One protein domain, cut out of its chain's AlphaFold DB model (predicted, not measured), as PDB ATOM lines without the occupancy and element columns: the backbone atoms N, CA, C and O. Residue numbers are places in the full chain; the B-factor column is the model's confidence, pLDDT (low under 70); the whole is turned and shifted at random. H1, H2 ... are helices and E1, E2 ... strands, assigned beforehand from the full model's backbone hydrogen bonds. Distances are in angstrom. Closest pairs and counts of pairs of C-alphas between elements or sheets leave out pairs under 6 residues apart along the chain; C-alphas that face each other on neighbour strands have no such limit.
ATOM      1  N   VAL A   4     167.500 214.494 133.354       93.69
ATOM      2  CA  VAL A   4     167.300 214.257 131.928       93.69
ATOM      3  C   VAL A   4     166.061 213.383 131.789       93.69
ATOM      4  O   VAL A   4     165.801 212.545 132.642       93.69
ATOM      5  N   PHE A   5     165.275 213.567 130.734       92.69
ATOM      6  CA  PHE A   5     164.046 212.803 130.534       92.69
ATOM      7  C   PHE A   5     164.175 211.977 129.267       92.69
ATOM      8  O   PHE A   5     164.438 212.531 128.197       92.69
ATOM      9  N   ASN A   6     163.958 210.667 129.380       91.38
ATOM     10  CA  ASN A   6     163.767 209.831 128.205       91.38
ATOM     11  C   ASN A   6     162.577 210.395 127.392       91.38
ATOM     12  O   ASN A   6     161.552 210.728 127.992       91.38
ATOM     13  N   PRO A   7     162.653 210.515 126.051       88.00
ATOM     14  CA  PRO A   7     161.543 211.006 125.223       88.00
ATOM     15  C   PRO A   7     160.204 210.279 125.430       88.00
ATOM     16  O   PRO A   7     159.147 210.824 125.107       88.00
ATOM     17  N   ASN A   8     160.245 209.057 125.961       87.62
ATOM     18  CA  ASN A   8     159.092 208.196 126.179       87.62
ATOM     19  C   ASN A   8     158.748 207.980 127.659       87.62
ATOM     20  O   ASN A   8     157.909 207.134 127.953       87.62
ATOM     21  N   TYR A   9     159.348 208.750 128.575       86.06
ATOM     22  CA  TYR A   9     159.237 208.516 130.018       86.06
ATOM     23  C   TYR A   9     157.793 208.403 130.535       86.06
ATOM     24  O   TYR A   9     157.535 207.670 131.477       86.06
ATOM     25  N   ASN A  10     156.827 209.084 129.921       84.94
ATOM     26  CA  ASN A  10     155.420 209.084 130.332       84.94
ATOM     27  C   ASN A  10     154.479 208.416 129.310       84.94
ATOM     28  O   ASN A  10     153.292 208.735 129.260       84.94
ATOM     29  N   LYS A  11     154.993 207.527 128.449       83.94
ATOM     30  CA  LYS A  11     154.192 206.876 127.401       83.94
ATOM     31  C   LYS A  11     153.804 205.454 127.788       83.94
ATOM     32  O   LYS A  11     154.643 204.557 127.826       83.94
ATOM     33  N   LEU A  12     152.501 205.225 127.954       79.12
ATOM     34  CA  LEU A  12     151.952 203.924 128.357       79.12
ATOM     35  C   LEU A  12     152.259 202.805 127.357       79.12
ATOM     36  O   LEU A  12     152.592 201.692 127.757       79.12
ATOM     37  N   ALA A  13     152.175 203.093 126.057       80.94
ATOM     38  CA  ALA A  13     152.472 202.106 125.020       80.94
ATOM     39  C   ALA A  13     153.922 201.599 125.100       80.94
ATOM     40  O   ALA A  13     154.155 200.397 125.009       80.94
ATOM     41  N   VAL A  14     154.876 202.507 125.333       81.31
ATOM     42  CA  VAL A  14     156.303 202.168 125.446       81.31
ATOM     43  C   VAL A  14     156.559 201.374 126.725       81.31
ATOM     44  O   VAL A  14     157.184 200.321 126.671       81.31
ATOM     45  N   PHE A  15     155.966 201.795 127.847       77.88
ATOM     46  CA  PHE A  15     156.034 201.045 129.102       77.88
ATOM     47  C   PHE A  15     155.547 199.596 128.951       77.88
ATOM     48  O   PHE A  15     156.228 198.660 129.362       77.88
ATOM     49  N   ARG A  16     154.391 199.384 128.308       76.94
ATOM     50  CA  ARG A  16     153.838 198.037 128.072       76.94
ATOM     51  C   ARG A  16     154.736 197.168 127.188       76.94
ATOM     52  O   ARG A  16     154.786 195.957 127.391       76.94
ATOM     53  N   GLN A  17     155.424 197.764 126.215       80.12
ATOM     54  CA  GLN A  17     156.349 197.045 125.338       80.12
ATOM     55  C   GLN A  17     157.594 196.565 126.094       80.12
ATOM     56  O   GLN A  17     158.034 195.436 125.875       80.12
ATOM     57  N   PHE A  29     147.263 205.839 133.988       72.19
ATOM     58  CA  PHE A  29     148.413 205.136 134.577       72.19
ATOM     59  C   PHE A  29     149.509 206.083 135.084       72.19
ATOM     60  O   PHE A  29     150.054 205.882 136.172       72.19
ATOM     61  N   PHE A  30     149.819 207.117 134.299       80.12
ATOM     62  CA  PHE A  30     150.724 208.187 134.702       80.12
ATOM     63  C   PHE A  30     149.935 209.291 135.391       80.12
ATOM     64  O   PHE A  30     148.848 209.655 134.944       80.12
ATOM     65  N   ALA A  31     150.504 209.852 136.453       81.12
ATOM     66  CA  ALA A  31     149.967 211.073 137.022       81.12
ATOM     67  C   ALA A  31     150.320 212.267 136.122       81.12
ATOM     68  O   ALA A  31     151.401 212.316 135.526       81.12
ATOM     69  N   ASP A  32     149.406 213.233 136.042       83.44
ATOM     70  CA  ASP A  32     149.609 214.487 135.316       83.44
ATOM     71  C   ASP A  32     150.548 215.409 136.108       83.44
ATOM     72  O   ASP A  32     150.131 216.295 136.849       83.44
ATOM     73  N   VAL A  33     151.841 215.103 136.033       85.38
ATOM     74  CA  VAL A  33     152.908 215.777 136.776       85.38
ATOM     75  C   VAL A  33     153.952 216.252 135.785       85.38
ATOM     76  O   VAL A  33     154.482 215.478 134.978       85.38
ATOM     77  N   SER A  34     154.267 217.545 135.837       89.94
ATOM     78  CA  SER A  34     155.201 218.134 134.888       89.94
ATOM     79  C   SER A  34     156.645 217.703 135.172       89.94
ATOM     80  O   SER A  34     157.010 217.270 136.266       89.94
ATOM     81  N   ARG A  35     157.530 217.876 134.180       92.19
ATOM     82  CA  ARG A  35     158.982 217.676 134.369       92.19
ATOM     83  C   ARG A  35     159.549 218.552 135.489       92.19
ATOM     84  O   ARG A  35     160.491 218.144 136.159       92.19
ATOM     85  N   LYS A  36     158.989 219.754 135.661       92.56
ATOM     86  CA  LYS A  36     159.375 220.676 136.727       92.56
ATOM     87  C   LYS A  36     158.948 220.134 138.090       92.56
ATOM     88  O   LYS A  36     159.767 220.126 138.995       92.56
ATOM     89  N   ASP A  37     157.733 219.616 138.207       92.19
ATOM     90  CA  ASP A  37     157.247 219.055 139.471       92.19
ATOM     91  C   ASP A  37     158.062 217.820 139.885       92.19
ATOM     92  O   ASP A  37     158.451 217.693 141.044       92.19
ATOM     93  N   LEU A  38     158.425 216.953 138.929       92.31
ATOM     94  CA  LEU A  38     159.337 215.825 139.177       92.31
ATOM     95  C   LEU A  38     160.703 216.280 139.711       92.31
ATOM     96  O   LEU A  38     161.262 215.641 140.603       92.31
ATOM     97  N   GLN A  39     161.234 217.388 139.188       94.25
ATOM     98  CA  GLN A  39     162.460 217.983 139.712       94.25
ATOM     99  C   GLN A  39     162.262 218.527 141.132       94.25
ATOM    100  O   GLN A  39     163.075 218.254 142.019       94.25
ATOM    101  N   ASP A  40     161.175 219.267 141.352       94.25
ATOM    102  CA  ASP A  40     160.875 219.914 142.627       94.25
ATOM    103  C   ASP A  40     160.722 218.868 143.755       94.25
ATOM    104  O   ASP A  40     161.140 219.119 144.886       94.25
ATOM    105  N   ILE A  41     160.227 217.659 143.458       94.50
ATOM    106  CA  ILE A  41     160.175 216.531 144.409       94.50
ATOM    107  C   ILE A  41     161.569 216.155 144.934       94.50
ATOM    108  O   ILE A  41     161.757 215.974 146.146       94.50
ATOM    109  N   ILE A  42     162.562 216.027 144.049       94.12
ATOM    110  CA  ILE A  42     163.937 215.674 144.437       94.12
ATOM    111  C   ILE A  42     164.562 216.808 145.245       94.12
ATOM    112  O   ILE A  42     165.122 216.567 146.319       94.12
ATOM    113  N   ASP A  43     164.408 218.044 144.775       94.31
ATOM    114  CA  ASP A  43     164.973 219.226 145.424       94.31
ATOM    115  C   ASP A  43     164.393 219.419 146.834       94.31
ATOM    116  O   ASP A  43     165.132 219.670 147.794       94.31
ATOM    117  N   ASN A  44     163.080 219.227 146.994       94.06
ATOM    118  CA  ASN A  44     162.397 219.271 148.287       94.06
ATOM    119  C   ASN A  44     162.858 218.148 149.217       94.06
ATOM    120  O   ASN A  44     163.113 218.389 150.402       94.06
ATOM    121  N   THR A  45     163.025 216.935 148.687       94.31
ATOM    122  CA  THR A  45     163.577 215.807 149.448       94.31
ATOM    123  C   THR A  45     164.971 216.161 149.969       94.31
ATOM    124  O   THR A  45     165.205 216.105 151.179       94.31
ATOM    125  N   ARG A  46     165.869 216.638 149.097       93.50
ATOM    126  CA  ARG A  46     167.231 217.081 149.444       93.50
ATOM    127  C   ARG A  46     167.261 218.209 150.470       93.50
ATOM    128  O   ARG A  46     168.086 218.168 151.377       93.50
ATOM    129  N   ASN A  47     166.351 219.174 150.364       92.69
ATOM    130  CA  ASN A  47     166.216 220.269 151.327       92.69
ATOM    131  C   ASN A  47     165.785 219.797 152.722       92.69
ATOM    132  O   ASN A  47     166.122 220.441 153.718       92.69
ATOM    133  N   SER A  48     164.997 218.720 152.793       90.19
ATOM    134  CA  SER A  48     164.498 218.160 154.053       90.19
ATOM    135  C   SER A  48     165.516 217.254 154.752       90.19
ATOM    136  O   SER A  48     165.597 217.258 155.987       90.19
ATOM    137  N   LEU A  49     166.320 216.528 153.966       91.19
ATOM    138  CA  LEU A  49     167.433 215.725 154.459       91.19
ATOM    139  C   LEU A  49     168.446 216.627 155.178       91.19
ATOM    140  O   LEU A  49     168.714 217.745 154.743       91.19
ATOM    141  N   LYS A  50     169.007 216.147 156.292       73.25
ATOM    142  CA  LYS A  50     169.936 216.871 157.191       73.25
ATOM    143  C   LYS A  50     169.337 218.007 158.026       73.25
ATOM    144  O   LYS A  50     169.971 218.409 158.992       73.25
ATOM    145  N   LYS A  51     168.150 218.529 157.691       84.00
ATOM    146  CA  LYS A  51     167.436 219.478 158.566       84.00
ATOM    147  C   LYS A  51     166.563 218.762 159.584       84.00
ATOM    148  O   LYS A  51     166.577 219.107 160.755       84.00
ATOM    149  N   LYS A  52     165.767 217.807 159.107       89.31
ATOM    150  CA  LYS A  52     164.767 217.094 159.918       89.31
ATOM    151  C   LYS A  52     164.560 215.640 159.499       89.31
ATOM    152  O   LYS A  52     163.686 214.977 160.042       89.31
ATOM    153  N   ARG A  53     165.288 215.182 158.477       91.19
ATOM    154  CA  ARG A  53     165.168 213.834 157.918       91.19
ATOM    155  C   ARG A  53     166.522 213.184 157.662       91.19
ATOM    156  O   ARG A  53     167.486 213.891 157.340       91.19
ATOM    157  N   THR A  54     166.561 211.859 157.731       94.31
ATOM    158  CA  THR A  54     167.719 211.007 157.407       94.31
ATOM    159  C   THR A  54     167.349 209.935 156.384       94.31
ATOM    160  O   THR A  54     166.184 209.775 156.015       94.31
ATOM    161  N   LEU A  55     168.374 209.263 155.853       96.38
ATOM    162  CA  LEU A  55     168.217 208.094 154.996       96.38
ATOM    163  C   LEU A  55     168.526 206.850 155.822       96.38
ATOM    164  O   LEU A  55     169.674 206.670 156.224       96.38
ATOM    165  N   GLU A  56     167.527 205.998 156.019       95.88
ATOM    166  CA  GLU A  56     167.644 204.793 156.840       95.88
ATOM    167  C   GLU A  56     167.554 203.526 155.977       95.88
ATOM    168  O   GLU A  56     166.713 203.456 155.069       95.88
ATOM    169  N   PRO A  57     168.406 202.514 156.217       96.25
ATOM    170  CA  PRO A  57     168.324 201.241 155.516       96.25
ATOM    171  C   PRO A  57     167.139 200.407 156.024       96.25
ATOM    172  O   PRO A  57     166.941 200.257 157.226       96.25
ATOM    173  N   HIS A  58     166.387 199.802 155.106       93.88
ATOM    174  CA  HIS A  58     165.300 198.863 155.389       93.88
ATOM    175  C   HIS A  58     165.369 197.628 154.481       93.88
ATOM    176  O   HIS A  58     165.856 197.670 153.345       93.88
ATOM    177  N   GLY A  59     164.862 196.499 154.986       91.50
ATOM    178  CA  GLY A  59     164.941 195.212 154.295       91.50
ATOM    179  C   GLY A  59     166.394 194.775 154.090       91.50
ATOM    180  O   GLY A  59     167.159 194.690 155.045       91.50
ATOM    181  N   ASN A  60     166.774 194.523 152.839       93.50
ATOM    182  CA  ASN A  60     168.125 194.112 152.447       93.50
ATOM    183  C   ASN A  60     169.097 195.292 152.255       93.50
ATOM    184  O   ASN A  60     170.246 195.079 151.863       93.50
ATOM    185  N   ALA A  61     168.655 196.537 152.465       94.88
ATOM    186  CA  ALA A  61     169.536 197.692 152.342       94.88
ATOM    187  C   ALA A  61     170.583 197.724 153.460       94.88
ATOM    188  O   ALA A  61     170.355 197.303 154.590       94.88
ATOM    189  N   ASN A  62     171.749 198.267 153.132       95.81
ATOM    190  CA  ASN A  62     172.875 198.427 154.046       95.81
ATOM    191  C   ASN A  62     173.517 199.813 153.865       95.81
ATOM    192  O   ASN A  62     173.084 200.605 153.024       95.81
ATOM    193  N   GLY A  63     174.586 200.102 154.612       96.19
ATOM    194  CA  GLY A  63     175.277 201.395 154.538       96.19
ATOM    195  C   GLY A  63     175.756 201.775 153.128       96.19
ATOM    196  O   GLY A  63     175.669 202.940 152.746       96.19
ATOM    197  N   ALA A  64     176.184 200.802 152.315       95.44
ATOM    198  CA  ALA A  64     176.570 201.056 150.925       95.44
ATOM    199  C   ALA A  64     175.363 201.464 150.064       95.44
ATOM    200  O   ALA A  64     175.448 202.418 149.291       95.44
ATOM    201  N   THR A  65     174.221 200.801 150.254       95.62
ATOM    202  CA  THR A  65     172.964 201.138 149.569       95.62
ATOM    203  C   THR A  65     172.493 202.547 149.944       95.62
ATOM    204  O   THR A  65     172.101 203.329 149.079       95.62
ATOM    205  N   VAL A  66     172.582 202.907 151.227       96.81
ATOM    206  CA  VAL A  66     172.244 204.254 151.719       96.81
ATOM    207  C   VAL A  66     173.166 205.310 151.102       96.81
ATOM    208  O   VAL A  66     172.695 206.356 150.652       96.81
ATOM    209  N   ALA A  67     174.470 205.034 151.015       95.62
ATOM    210  CA  ALA A  67     175.427 205.933 150.374       95.62
ATOM    211  C   ALA A  67     175.129 206.128 148.876       95.62
ATOM    212  O   ALA A  67     175.180 207.257 148.383       95.62
ATOM    213  N   GLN A  68     174.759 205.061 148.164       95.12
ATOM    214  CA  GLN A  68     174.339 205.131 146.761       95.12
ATOM    215  C   GLN A  68     173.062 205.960 146.589       95.12
ATOM    216  O   GLN A  68     173.021 206.837 145.728       95.12
ATOM    217  N   ALA A  69     172.052 205.755 147.438       95.75
ATOM    218  CA  ALA A  69     170.833 206.563 147.445       95.75
ATOM    219  C   ALA A  69     171.133 208.054 147.689       95.75
ATOM    220  O   ALA A  69     170.616 208.928 146.991       95.75
ATOM    221  N   ALA A  70     172.012 208.360 148.646       95.12
ATOM    222  CA  ALA A  70     172.438 209.728 148.922       95.12
ATOM    223  C   ALA A  70     173.170 210.360 147.724       95.12
ATOM    224  O   ALA A  70     172.937 211.530 147.404       95.12
ATOM    225  N   ALA A  71     174.039 209.593 147.059       93.62
ATOM    226  CA  ALA A  71     174.760 210.024 145.866       93.62
ATOM    227  C   ALA A  71     173.812 210.258 144.681       93.62
ATOM    228  O   ALA A  71     173.936 211.278 144.006       93.62
ATOM    229  N   LEU A  72     172.829 209.377 144.481       95.00
ATOM    230  CA  LEU A  72     171.782 209.522 143.470       95.00
ATOM    231  C   LEU A  72     170.994 210.819 143.674       95.00
ATOM    232  O   LEU A  72     170.898 211.629 142.756       95.00
ATOM    233  N   LEU A  73     170.472 211.048 144.886       94.56
ATOM    234  CA  LEU A  73     169.709 212.257 145.203       94.56
ATOM    235  C   LEU A  73     170.548 213.527 145.056       94.56
ATOM    236  O   LEU A  73     170.019 214.559 144.665       94.56
ATOM    237  N   LYS A  74     171.846 213.468 145.379       92.81
ATOM    238  CA  LYS A  74     172.762 214.584 145.126       92.81
ATOM    239  C   LYS A  74     172.934 214.815 143.624       92.81
ATOM    240  O   LYS A  74     172.835 215.945 143.180       92.81
ATOM    241  N   ALA A  75     173.175 213.771 142.840       92.00
ATOM    242  CA  ALA A  75     173.364 213.904 141.399       92.00
ATOM    243  C   ALA A  75     172.099 214.391 140.671       92.00
ATOM    244  O   ALA A  75     172.214 215.044 139.644       92.00
ATOM    245  N   ALA A  76     170.911 214.090 141.199       92.56
ATOM    246  CA  ALA A  76     169.628 214.519 140.649       92.56
ATOM    247  C   ALA A  76     169.135 215.889 141.173       92.56
ATOM    248  O   ALA A  76     168.040 216.316 140.811       92.56
ATOM    249  N   ASP A  77     169.907 216.570 142.022       92.62
ATOM    250  CA  ASP A  77     169.567 217.862 142.634       92.62
ATOM    251  C   ASP A  77     169.796 219.039 141.677       92.62
ATOM    252  O   ASP A  77     170.824 219.095 141.003       92.62
ATOM    253  N   SER A  78     168.873 220.010 141.613       91.12
ATOM    254  CA  SER A  78     168.912 221.037 140.554       91.12
ATOM    255  C   SER A  78     170.058 222.020 140.600       91.12
ATOM    256  O   SER A  78     170.347 222.673 139.591       91.12
ATOM    257  N   ARG A  79     170.736 222.061 141.740       91.88
ATOM    258  CA  ARG A  79     171.891 222.911 142.007       91.88
ATOM    259  C   ARG A  79     173.207 222.207 141.688       91.88
ATOM    260  O   ARG A  79     174.257 222.838 141.749       91.88
ATOM    261  N   GLU A  80     173.163 220.915 141.384       89.12
ATOM    262  CA  GLU A  80     174.335 220.088 141.123       89.12
ATOM    263  C   GLU A  80     174.508 219.862 139.610       89.12
ATOM    264  O   GLU A  80     173.582 220.012 138.811       89.12
ATOM    265  N   ASN A  81     175.723 219.483 139.205       83.44
ATOM    266  CA  ASN A  81     176.058 219.217 137.797       83.44
ATOM    267  C   ASN A  81     175.814 217.757 137.377       83.44
ATOM    268  O   ASN A  81     176.062 217.396 136.224       83.44
ATOM    269  N   GLY A  82     175.368 216.911 138.311       80.19
ATOM    270  CA  GLY A  82     175.010 215.525 138.029       80.19
ATOM    271  C   GLY A  82     173.821 215.441 137.072       80.19
ATOM    272  O   GLY A  82     172.989 216.345 137.005       80.19
ATOM    273  N   ARG A  83     173.769 214.361 136.286       84.94
ATOM    274  CA  ARG A  83     172.666 214.103 135.359       84.94
ATOM    275  C   ARG A  83     172.172 212.681 135.535       84.94
ATOM    276  O   ARG A  83     172.902 211.737 135.252       84.94
ATOM    277  N   ILE A  84     170.938 212.551 135.997       92.25
ATOM    278  CA  ILE A  84     170.239 211.278 136.164       92.25
ATOM    279  C   ILE A  84     169.082 211.255 135.162       92.25
ATOM    280  O   ILE A  84     168.444 212.285 134.929       92.25
ATOM    281  N   THR A  85     168.816 210.106 134.538       94.50
ATOM    282  CA  THR A  85     167.776 210.017 133.502       94.50
ATOM    283  C   THR A  85     166.486 209.462 134.080       94.50
ATOM    284  O   THR A  85     166.454 208.320 134.514       94.50
ATOM    285  N   VAL A  86     165.402 210.229 134.041       93.38
ATOM    286  CA  VAL A  86     164.046 209.725 134.265       93.38
ATOM    287  C   VAL A  86     163.678 208.838 133.082       93.38
ATOM    288  O   VAL A  86     163.475 209.327 131.965       93.38
ATOM    289  N   VAL A  87     163.639 207.532 133.328       90.62
ATOM    290  CA  VAL A  87     163.273 206.523 132.326       90.62
ATOM    291  C   VAL A  87     161.776 206.261 132.334       90.62
ATOM    292  O   VAL A  87     161.207 206.074 131.266       90.62
ATOM    293  N   TRP A  88     161.135 206.390 133.498       88.44
ATOM    294  CA  TRP A  88     159.684 206.347 133.648       88.44
ATOM    295  C   TRP A  88     159.208 207.513 134.504       88.44
ATOM    296  O   TRP A  88     159.803 207.810 135.536       88.44
ATOM    297  N   GLY A  89     158.149 208.187 134.062       85.75
ATOM    298  CA  GLY A  89     157.479 209.259 134.786       85.75
ATOM    299  C   GLY A  89     156.759 208.741 136.020       85.75
ATOM    300  O   GLY A  89     156.780 207.554 136.314       85.75
ATOM    301  N   ILE A  90     156.117 209.640 136.757       86.69
ATOM    302  CA  ILE A  90     155.376 209.246 137.951       86.69
ATOM    303  C   ILE A  90     154.109 208.485 137.559       86.69
ATOM    304  O   ILE A  90     153.224 209.010 136.887       86.69
ATOM    305  N   HIS A  91     154.039 207.225 137.962       82.75
ATOM    306  CA  HIS A  91     152.915 206.340 137.703       82.75
ATOM    307  C   HIS A  91     152.539 205.572 138.965       82.75
ATOM    308  O   HIS A  91     153.299 205.498 139.937       82.75
ATOM    309  N   GLN A  92     151.334 205.013 138.965       74.19
ATOM    310  CA  GLN A  92     150.894 204.150 140.051       74.19
ATOM    311  C   GLN A  92     151.683 202.832 140.032       74.19
ATOM    312  O   GLN A  92     151.874 202.218 138.980       74.19
ATOM    313  N   ASP A  93     152.122 202.377 141.203       63.44
ATOM    314  CA  ASP A  93     152.620 201.017 141.380       63.44
ATOM    315  C   ASP A  93     151.427 200.054 141.487       63.44
ATOM    316  O   ASP A  93     150.756 199.984 142.519       63.44
ATOM    317  N   THR A  94     151.116 199.331 140.409       51.31
ATOM    318  CA  THR A  94     150.078 198.284 140.410       51.31
ATOM    319  C   THR A  94     150.635 196.889 140.692       51.31
ATOM    320  O   THR A  94     149.873 195.921 140.700       51.31
ATOM    321  N   VAL A  95     151.931 196.737 140.999       46.91
ATOM    322  CA  VAL A  95     152.537 195.413 141.255       46.91
ATOM    323  C   VAL A  95     152.050 194.799 142.589       46.91
ATOM    324  O   VAL A  95     152.301 193.630 142.892       46.91
ATOM    325  N   ASN A  96     151.247 195.530 143.366       41.53
ATOM    326  CA  ASN A  96     150.690 195.096 144.649       41.53
ATOM    327  C   ASN A  96     149.300 194.427 144.570       41.53
ATOM    328  O   ASN A  96     148.455 194.647 145.433       41.53
ATOM    329  N   GLN A  97     149.092 193.508 143.620       36.72
ATOM    330  CA  GLN A  97     148.386 192.260 143.969       36.72
ATOM    331  C   GLN A  97     149.350 191.123 144.365       36.72
ATOM    332  O   GLN A  97     148.898 190.098 144.860       36.72
ATOM    333  N   ALA A  98     150.675 191.302 144.246       38.88
ATOM    334  CA  ALA A  98     151.660 190.260 144.574       38.88
ATOM    335  C   ALA A  98     152.602 190.585 145.754       38.88
ATOM    336  O   ALA A  98     153.568 189.854 145.986       38.88
ATOM    337  N   ARG A  99     152.367 191.655 146.524       46.12
ATOM    338  CA  ARG A  99     153.153 191.952 147.737       46.12
ATOM    339  C   ARG A  99     152.191 192.308 148.864       46.12
ATOM    340  O   ARG A  99     151.581 193.370 148.858       46.12
ATOM    341  N   GLY A 100     151.972 191.337 149.752       34.00
ATOM    342  CA  GLY A 100     150.933 191.368 150.777       34.00
ATOM    343  C   GLY A 100     150.986 192.625 151.643       34.00
ATOM    344  O   GLY A 100     152.014 192.917 152.245       34.00
ATOM    345  N   GLY A 101     149.857 193.337 151.711       28.97
ATOM    346  CA  GLY A 101     149.659 194.431 152.662       28.97
ATOM    347  C   GLY A 101     148.841 195.624 152.161       28.97
ATOM    348  O   GLY A 101     149.322 196.745 152.246       28.97
ATOM    349  N   GLY A 102     147.600 195.407 151.705       32.91
ATOM    350  CA  GLY A 102     146.554 196.444 151.634       32.91
ATOM    351  C   GLY A 102     146.689 197.546 150.565       32.91
ATOM    352  O   GLY A 102     147.761 197.855 150.057       32.91
ATOM    353  N   LEU A 103     145.542 198.152 150.236       39.50
ATOM    354  CA  LEU A 103     145.333 199.239 149.266       39.50
ATOM    355  C   LEU A 103     146.085 200.533 149.642       39.50
ATOM    356  O   LEU A 103     145.485 201.514 150.075       39.50
ATOM    357  N   LYS A 104     147.404 200.572 149.465       51.03
ATOM    358  CA  LYS A 104     148.141 201.833 149.343       51.03
ATOM    359  C   LYS A 104     148.692 201.921 147.929       51.03
ATOM    360  O   LYS A 104     149.695 201.298 147.597       51.03
ATOM    361  N   ASN A 105     147.988 202.679 147.093       61.66
ATOM    362  CA  ASN A 105     148.454 203.051 145.764       61.66
ATOM    363  C   ASN A 105     149.630 204.013 145.942       61.66
ATOM    364  O   ASN A 105     149.426 205.212 146.121       61.66
ATOM    365  N   TYR A 106     150.851 203.487 145.963       69.25
ATOM    366  CA  TYR A 106     152.031 204.337 145.937       69.25
ATOM    367  C   TYR A 106     152.286 204.798 144.507       69.25
ATOM    368  O   TYR A 106     152.180 204.017 143.559       69.25
ATOM    369  N   GLN A 107     152.633 206.069 144.362       82.88
ATOM    370  CA  GLN A 107     153.151 206.600 143.114       82.88
ATOM    371  C   GLN A 107     154.669 206.602 143.174       82.88
ATOM    372  O   GLN A 107     155.268 206.889 144.215       82.88
ATOM    373  N   HIS A 108     155.294 206.269 142.056       89.50
ATOM    374  CA  HIS A 108     156.736 206.346 141.927       89.50
ATOM    375  C   HIS A 108     157.124 206.699 140.502       89.50
ATOM    376  O   HIS A 108     156.336 206.536 139.577       89.50
ATOM    377  N   PHE A 109     158.350 207.173 140.344       91.38
ATOM    378  CA  PHE A 109     158.995 207.314 139.048       91.38
ATOM    379  C   PHE A 109     160.326 206.567 139.070       91.38
ATOM    380  O   PHE A 109     160.910 206.347 140.137       91.38
ATOM    381  N   THR A 110     160.802 206.153 137.900       92.00
ATOM    382  CA  THR A 110     162.047 205.391 137.779       92.00
ATOM    383  C   THR A 110     163.118 206.243 137.138       92.00
ATOM    384  O   THR A 110     162.896 206.911 136.123       92.00
ATOM    385  N   VAL A 111     164.308 206.180 137.721       93.50
ATOM    386  CA  VAL A 111     165.484 206.875 137.223       93.50
ATOM    387  C   VAL A 111     166.631 205.902 136.980       93.50
ATOM    388  O   VAL A 111     166.869 205.006 137.784       93.50
ATOM    389  N   LEU A 112     167.360 206.104 135.890       93.56
ATOM    390  CA  LEU A 112     168.622 205.440 135.600       93.56
ATOM    391  C   LEU A 112     169.755 206.251 136.224       93.56
ATOM    392  O   LEU A 112     169.924 207.434 135.903       93.56
ATOM    393  N   ALA A 113     170.501 205.618 137.128       89.88
ATOM    394  CA  ALA A 113     171.623 206.224 137.827       89.88
ATOM    395  C   ALA A 113     172.750 206.642 136.865       89.88
ATOM    396  O   ALA A 113     172.783 206.269 135.693       89.88
ATOM    397  N   ALA A 114     173.707 207.423 137.374       84.62
ATOM    398  CA  ALA A 114     174.826 207.938 136.580       84.62
ATOM    399  C   ALA A 114     175.762 206.840 136.037       84.62
ATOM    400  O   ALA A 114     176.530 207.102 135.117       84.62
ATOM    401  N   ASP A 115     175.696 205.624 136.587       84.88
ATOM    402  CA  ASP A 115     176.407 204.455 136.062       84.88
ATOM    403  C   ASP A 115     175.816 203.930 134.741       84.88
ATOM    404  O   ASP A 115     176.435 203.095 134.086       84.88
ATOM    405  N   GLY A 116     174.636 204.415 134.337       82.94
ATOM    406  CA  GLY A 116     173.949 204.008 133.115       82.94
ATOM    407  C   GLY A 116     173.362 202.596 133.160       82.94
ATOM    408  O   GLY A 116     172.888 202.118 132.132       82.94
ATOM    409  N   VAL A 117     173.378 201.932 134.320       85.56
ATOM    410  CA  VAL A 117     172.951 200.530 134.473       85.56
ATOM    411  C   VAL A 117     171.912 200.374 135.581       85.56
ATOM    412  O   VAL A 117     170.940 199.638 135.417       85.56
ATOM    413  N   THR A 118     172.082 201.060 136.709       89.25
ATOM    414  CA  THR A 118     171.243 200.837 137.887       89.25
ATOM    415  C   THR A 118     169.976 201.680 137.825       89.25
ATOM    416  O   THR A 118     170.025 202.909 137.906       89.25
ATOM    417  N   ASN A 119     168.822 201.019 137.756       92.31
ATOM    418  CA  ASN A 119     167.530 201.676 137.913       92.31
ATOM    419  C   ASN A 119     167.171 201.829 139.390       92.31
ATOM    420  O   ASN A 119     167.283 200.891 140.175       92.31
ATOM    421  N   TRP A 120     166.682 203.009 139.747       94.50
ATOM    422  CA  TRP A 120     166.122 203.314 141.052       94.50
ATOM    423  C   TRP A 120     164.659 203.704 140.909       94.50
ATOM    424  O   TRP A 120     164.309 204.554 140.092       94.50
ATOM    425  N   HIS A 121     163.809 203.115 141.741       92.81
ATOM    426  CA  HIS A 121     162.405 203.483 141.867       92.81
ATOM    427  C   HIS A 121     162.254 204.436 143.050       92.81
ATOM    428  O   HIS A 121     162.623 204.094 144.176       92.81
ATOM    429  N   LEU A 122     161.755 205.642 142.786       94.06
ATOM    430  CA  LEU A 122     161.610 206.722 143.759       94.06
ATOM    431  C   LEU A 122     160.137 206.849 144.128       94.06
ATOM    432  O   LEU A 122     159.342 207.357 143.339       94.06
ATOM    433  N   TYR A 123     159.781 206.385 145.322       91.56
ATOM    434  CA  TYR A 123     158.410 206.384 145.818       91.56
ATOM    435  C   TYR A 123     158.109 207.691 146.526       91.56
ATOM    436  O   TYR A 123     158.832 208.091 147.440       91.56
ATOM    437  N   VAL A 124     157.036 208.359 146.120       89.19
ATOM    438  CA  VAL A 124     156.686 209.692 146.617       89.19
ATOM    439  C   VAL A 124     155.508 209.637 147.578       89.19
ATOM    440  O   VAL A 124     154.704 208.704 147.561       89.19
ATOM    441  N   ASP A 125     155.433 210.632 148.457       81.56
ATOM    442  CA  ASP A 125     154.271 210.814 149.320       81.56
ATOM    443  C   ASP A 125     152.992 211.100 148.509       81.56
ATOM    444  O   ASP A 125     153.030 211.446 147.329       81.56
ATOM    445  N   SER A 126     151.831 210.978 149.157       76.31
ATOM    446  CA  SER A 126     150.526 211.201 148.520       76.31
ATOM    447  C   SER A 126     150.279 212.646 148.078       76.31
ATOM    448  O   SER A 126     149.354 212.893 147.309       76.31
ATOM    449  N   GLN A 127     151.073 213.602 148.569       81.50
ATOM    450  CA  GLN A 127     151.022 214.997 148.134       81.50
ATOM    451  C   GLN A 127     151.959 215.263 146.948       81.50
ATOM    452  O   GLN A 127     152.008 216.401 146.486       81.50
ATOM    453  N   MET A 128     152.708 214.251 146.487       83.06
ATOM    454  CA  MET A 128     153.757 214.353 145.474       83.06
ATOM    455  C   MET A 128     154.785 215.446 145.796       83.06
ATOM    456  O   MET A 128     155.218 216.178 144.911       83.06
ATOM    457  N   LYS A 129     155.166 215.607 147.071       86.94
ATOM    458  CA  LYS A 129     156.120 216.656 147.484       86.94
ATOM    459  C   LYS A 129     157.504 216.129 147.794       86.94
ATOM    460  O   LYS A 129     158.491 216.802 147.506       86.94
ATOM    461  N   THR A 130     157.582 214.973 148.442       90.69
ATOM    462  CA  THR A 130     158.844 214.377 148.876       90.69
ATOM    463  C   THR A 130     158.880 212.885 148.605       90.69
ATOM    464  O   THR A 130     157.854 212.205 148.569       90.69
ATOM    465  N   ILE A 131     160.089 212.367 148.427       93.44
ATOM    466  CA  ILE A 131     160.344 210.934 148.351       93.44
ATOM    467  C   ILE A 131     160.188 210.356 149.758       93.44
ATOM    468  O   ILE A 131     160.736 210.891 150.721       93.44
ATOM    469  N   THR A 132     159.422 209.273 149.865       91.81
ATOM    470  CA  THR A 132     159.217 208.506 151.101       91.81
ATOM    471  C   THR A 132     160.264 207.406 151.227       91.81
ATOM    472  O   THR A 132     160.827 207.199 152.296       91.81
ATOM    473  N   TYR A 133     160.556 206.709 150.131       93.00
ATOM    474  CA  TYR A 133     161.646 205.742 150.063       93.00
ATOM    475  C   TYR A 133     162.090 205.536 148.618       93.00
ATOM    476  O   TYR A 133     161.396 205.907 147.671       93.00
ATOM    477  N   LEU A 134     163.265 204.952 148.447       94.44
ATOM    478  CA  LEU A 134     163.806 204.611 147.143       94.44
ATOM    479  C   LEU A 134     164.433 203.221 147.180       94.44
ATOM    480  O   LEU A 134     164.955 202.782 148.205       94.44
ATOM    481  N   THR A 135     164.325 202.504 146.066       93.88
ATOM    482  CA  THR A 135     164.739 201.102 145.967       93.88
ATOM    483  C   THR A 135     165.428 200.831 144.629       93.88
ATOM    484  O   THR A 135     164.883 201.199 143.585       93.88
ATOM    485  N   PRO A 136     166.618 200.201 144.629       91.69
ATOM    486  CA  PRO A 136     167.282 199.762 143.404       91.69
ATOM    487  C   PRO A 136     166.849 198.353 142.977       91.69
ATOM    488  O   PRO A 136     167.070 197.938 141.844       91.69
ATOM    489  N   ALA A 137     166.277 197.576 143.900       88.50
ATOM    490  CA  ALA A 137     165.922 196.182 143.691       88.50
ATOM    491  C   ALA A 137     164.899 195.720 144.732       88.50
ATOM    492  O   ALA A 137     164.836 196.227 145.853       88.50
ATOM    493  N   ARG A 138     164.126 194.689 144.385       83.12
ATOM    494  CA  ARG A 138     163.105 194.116 145.271       83.12
ATOM    495  C   ARG A 138     163.678 193.770 146.652       83.12
ATOM    496  O   ARG A 138     164.657 193.041 146.758       83.12
ATOM    497  N   GLY A 139     162.992 194.227 147.700       83.31
ATOM    498  CA  GLY A 139     163.350 193.947 149.095       83.31
ATOM    499  C   GLY A 139     164.480 194.819 149.648       83.31
ATOM    500  O   GLY A 139     164.805 194.683 150.821       83.31
ATOM    501  N   THR A 140     165.056 195.713 148.842       91.44
ATOM    502  CA  THR A 140     166.111 196.649 149.247       91.44
ATOM    503  C   THR A 140     165.534 198.058 149.285       91.44
ATOM    504  O   THR A 140     165.303 198.646 148.233       91.44
ATOM    505  N   GLU A 141     165.292 198.618 150.467       93.94
ATOM    506  CA  GLU A 141     164.645 199.926 150.620       93.94
ATOM    507  C   GLU A 141     165.544 200.893 151.389       93.94
ATOM    508  O   GLU A 141     166.076 200.556 152.439       93.94
ATOM    509  N   VAL A 142     165.681 202.124 150.903       96.38
ATOM    510  CA  VAL A 142     166.247 203.230 151.681       96.38
ATOM    511  C   VAL A 142     165.127 204.226 151.945       96.38
ATOM    512  O   VAL A 142     164.561 204.792 151.007       96.38
ATOM    513  N   ARG A 143     164.770 204.414 153.214       95.06
ATOM    514  CA  ARG A 143     163.643 205.259 153.625       95.06
ATOM    515  C   ARG A 143     164.107 206.655 153.989       95.06
ATOM    516  O   ARG A 143     165.189 206.836 154.534       95.06
ATOM    517  N   VAL A 144     163.273 207.639 153.676       93.25
ATOM    518  CA  VAL A 144     163.446 209.033 154.079       93.25
ATOM    519  C   VAL A 144     162.649 209.231 155.368       93.25
ATOM    520  O   VAL A 144     161.447 209.492 155.330       93.25
ATOM    521  N   GLU A 145     163.305 209.064 156.513       91.25
ATOM    522  CA  GLU A 145     162.656 209.092 157.829       91.25
ATOM    523  C   GLU A 145     162.828 210.441 158.522       91.25
ATOM    524  O   GLU A 145     163.707 211.222 158.165       91.25
ATOM    525  N   ASN A 146     161.953 210.748 159.482       86.50
ATOM    526  CA  ASN A 146     162.130 211.925 160.333       86.50
ATOM    527  C   ASN A 146     163.134 211.598 161.449       86.50
ATOM    528  O   ASN A 146     163.139 210.474 161.943       86.50
ATOM    529  N   VAL A 147     163.941 212.592 161.827       75.94
ATOM    530  CA  VAL A 147     164.854 212.531 162.984       75.94
ATOM    531  C   VAL A 147     164.098 212.810 164.275       75.94
ATOM    532  O   VAL A 147     163.208 213.693 164.233       75.94
TER     533      VAL A 147
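This is residues 4 to 17 and 29 to 147 of the 147 residues of an uncharacterized protein of Salinispora arenicola (UniProt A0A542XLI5). One strongly twisted sheet of six strands curls round the helix H3, and the longer helix H2 crosses its strands on the same face. The short helix H1 only grazes the sheet near its E2 edge, and residues 97 to 103 of the E2 to E3 loop stick out free. The printed part has 133 residues, with three named helices and six named strands in the order H1 H2 E1 H3 E2 E3 E4 E5 E6. The sheet runs E1 E6 E5 E4 E3 E2, all antiparallel, and the class is mixed, helices and strands. The whole is compact, with a radius of gyration of the C-alphas of 14.1 A and spans of 39 by 37 by 29 A.

Start at the edge strand E1, residues 53 to 59, whose neighbour is E6, residues 140 to 146; N 56 and O 143 are 2.9 A apart. E5, residues 131 to 137, forms a hairpin with E6, with N 142 and O 134 at 2.9 A. Next come E4, residues 119 to 124, with N 135 and O 121 at 3.0 A from E5 to E4, and E3, residues 107 to 112, with N 120 and O 111 at 2.8 A from E4 to E3. The other edge strand is E2, residues 84 to 92, with N 112 and O 85 at 2.8 A; it bends by 58 degrees at residue 87. E2 to E6 form a meander, each strand the antiparallel neighbour of the one before. With H3, residues 63 to 75, on one face, the sheet makes two layers; the closest C-alphas of H3 and E6 are those of Val 66 and Val 142, 6.1 A apart. H2, residues 35 to 48, is on the same face at a height over the sheet of 8.4 A, and runs across the strands, at 86 degrees to E3 on the local plane. H2 and H3 only just touch, with 3 pairs of C-alphas within 8 A, the closest being Ile 42 and Leu 73 at 6.8 A. H1, residues 12 to 17, is apart from H2 and H3. Every O i to N i+4 pair is within hydrogen-bond range in H1 and H3, and 9 of 10 in H2.

Find C-alpha 12 at (151.952, 203.924, 128.357), where H1 begins; it is 8.7 A long. H2 is 20.4 A long from C-alpha 35 at (158.982, 217.676, 134.369), and H3 is 18.2 A. E1 is 19.0 A, E2 21.0 A, E3 17.2 A, E4 16.1 A and E5 16.4 A. E6 runs 19.3 A to C-alpha 146 at (162.130, 211.925, 160.333).

The C-alphas farthest apart are those of Gln 17 and Lys 51, 41.6 A. Residues 18 to 28 are not printed, and C-alphas 17 and 29 are 14.6 A apart across that cut. Of the links that are printed whole, E2 to E3 is long, with 14 residues. Those residues, 93 to 106, are the ones with pLDDT under 70; the mean of the printed part is 84.9.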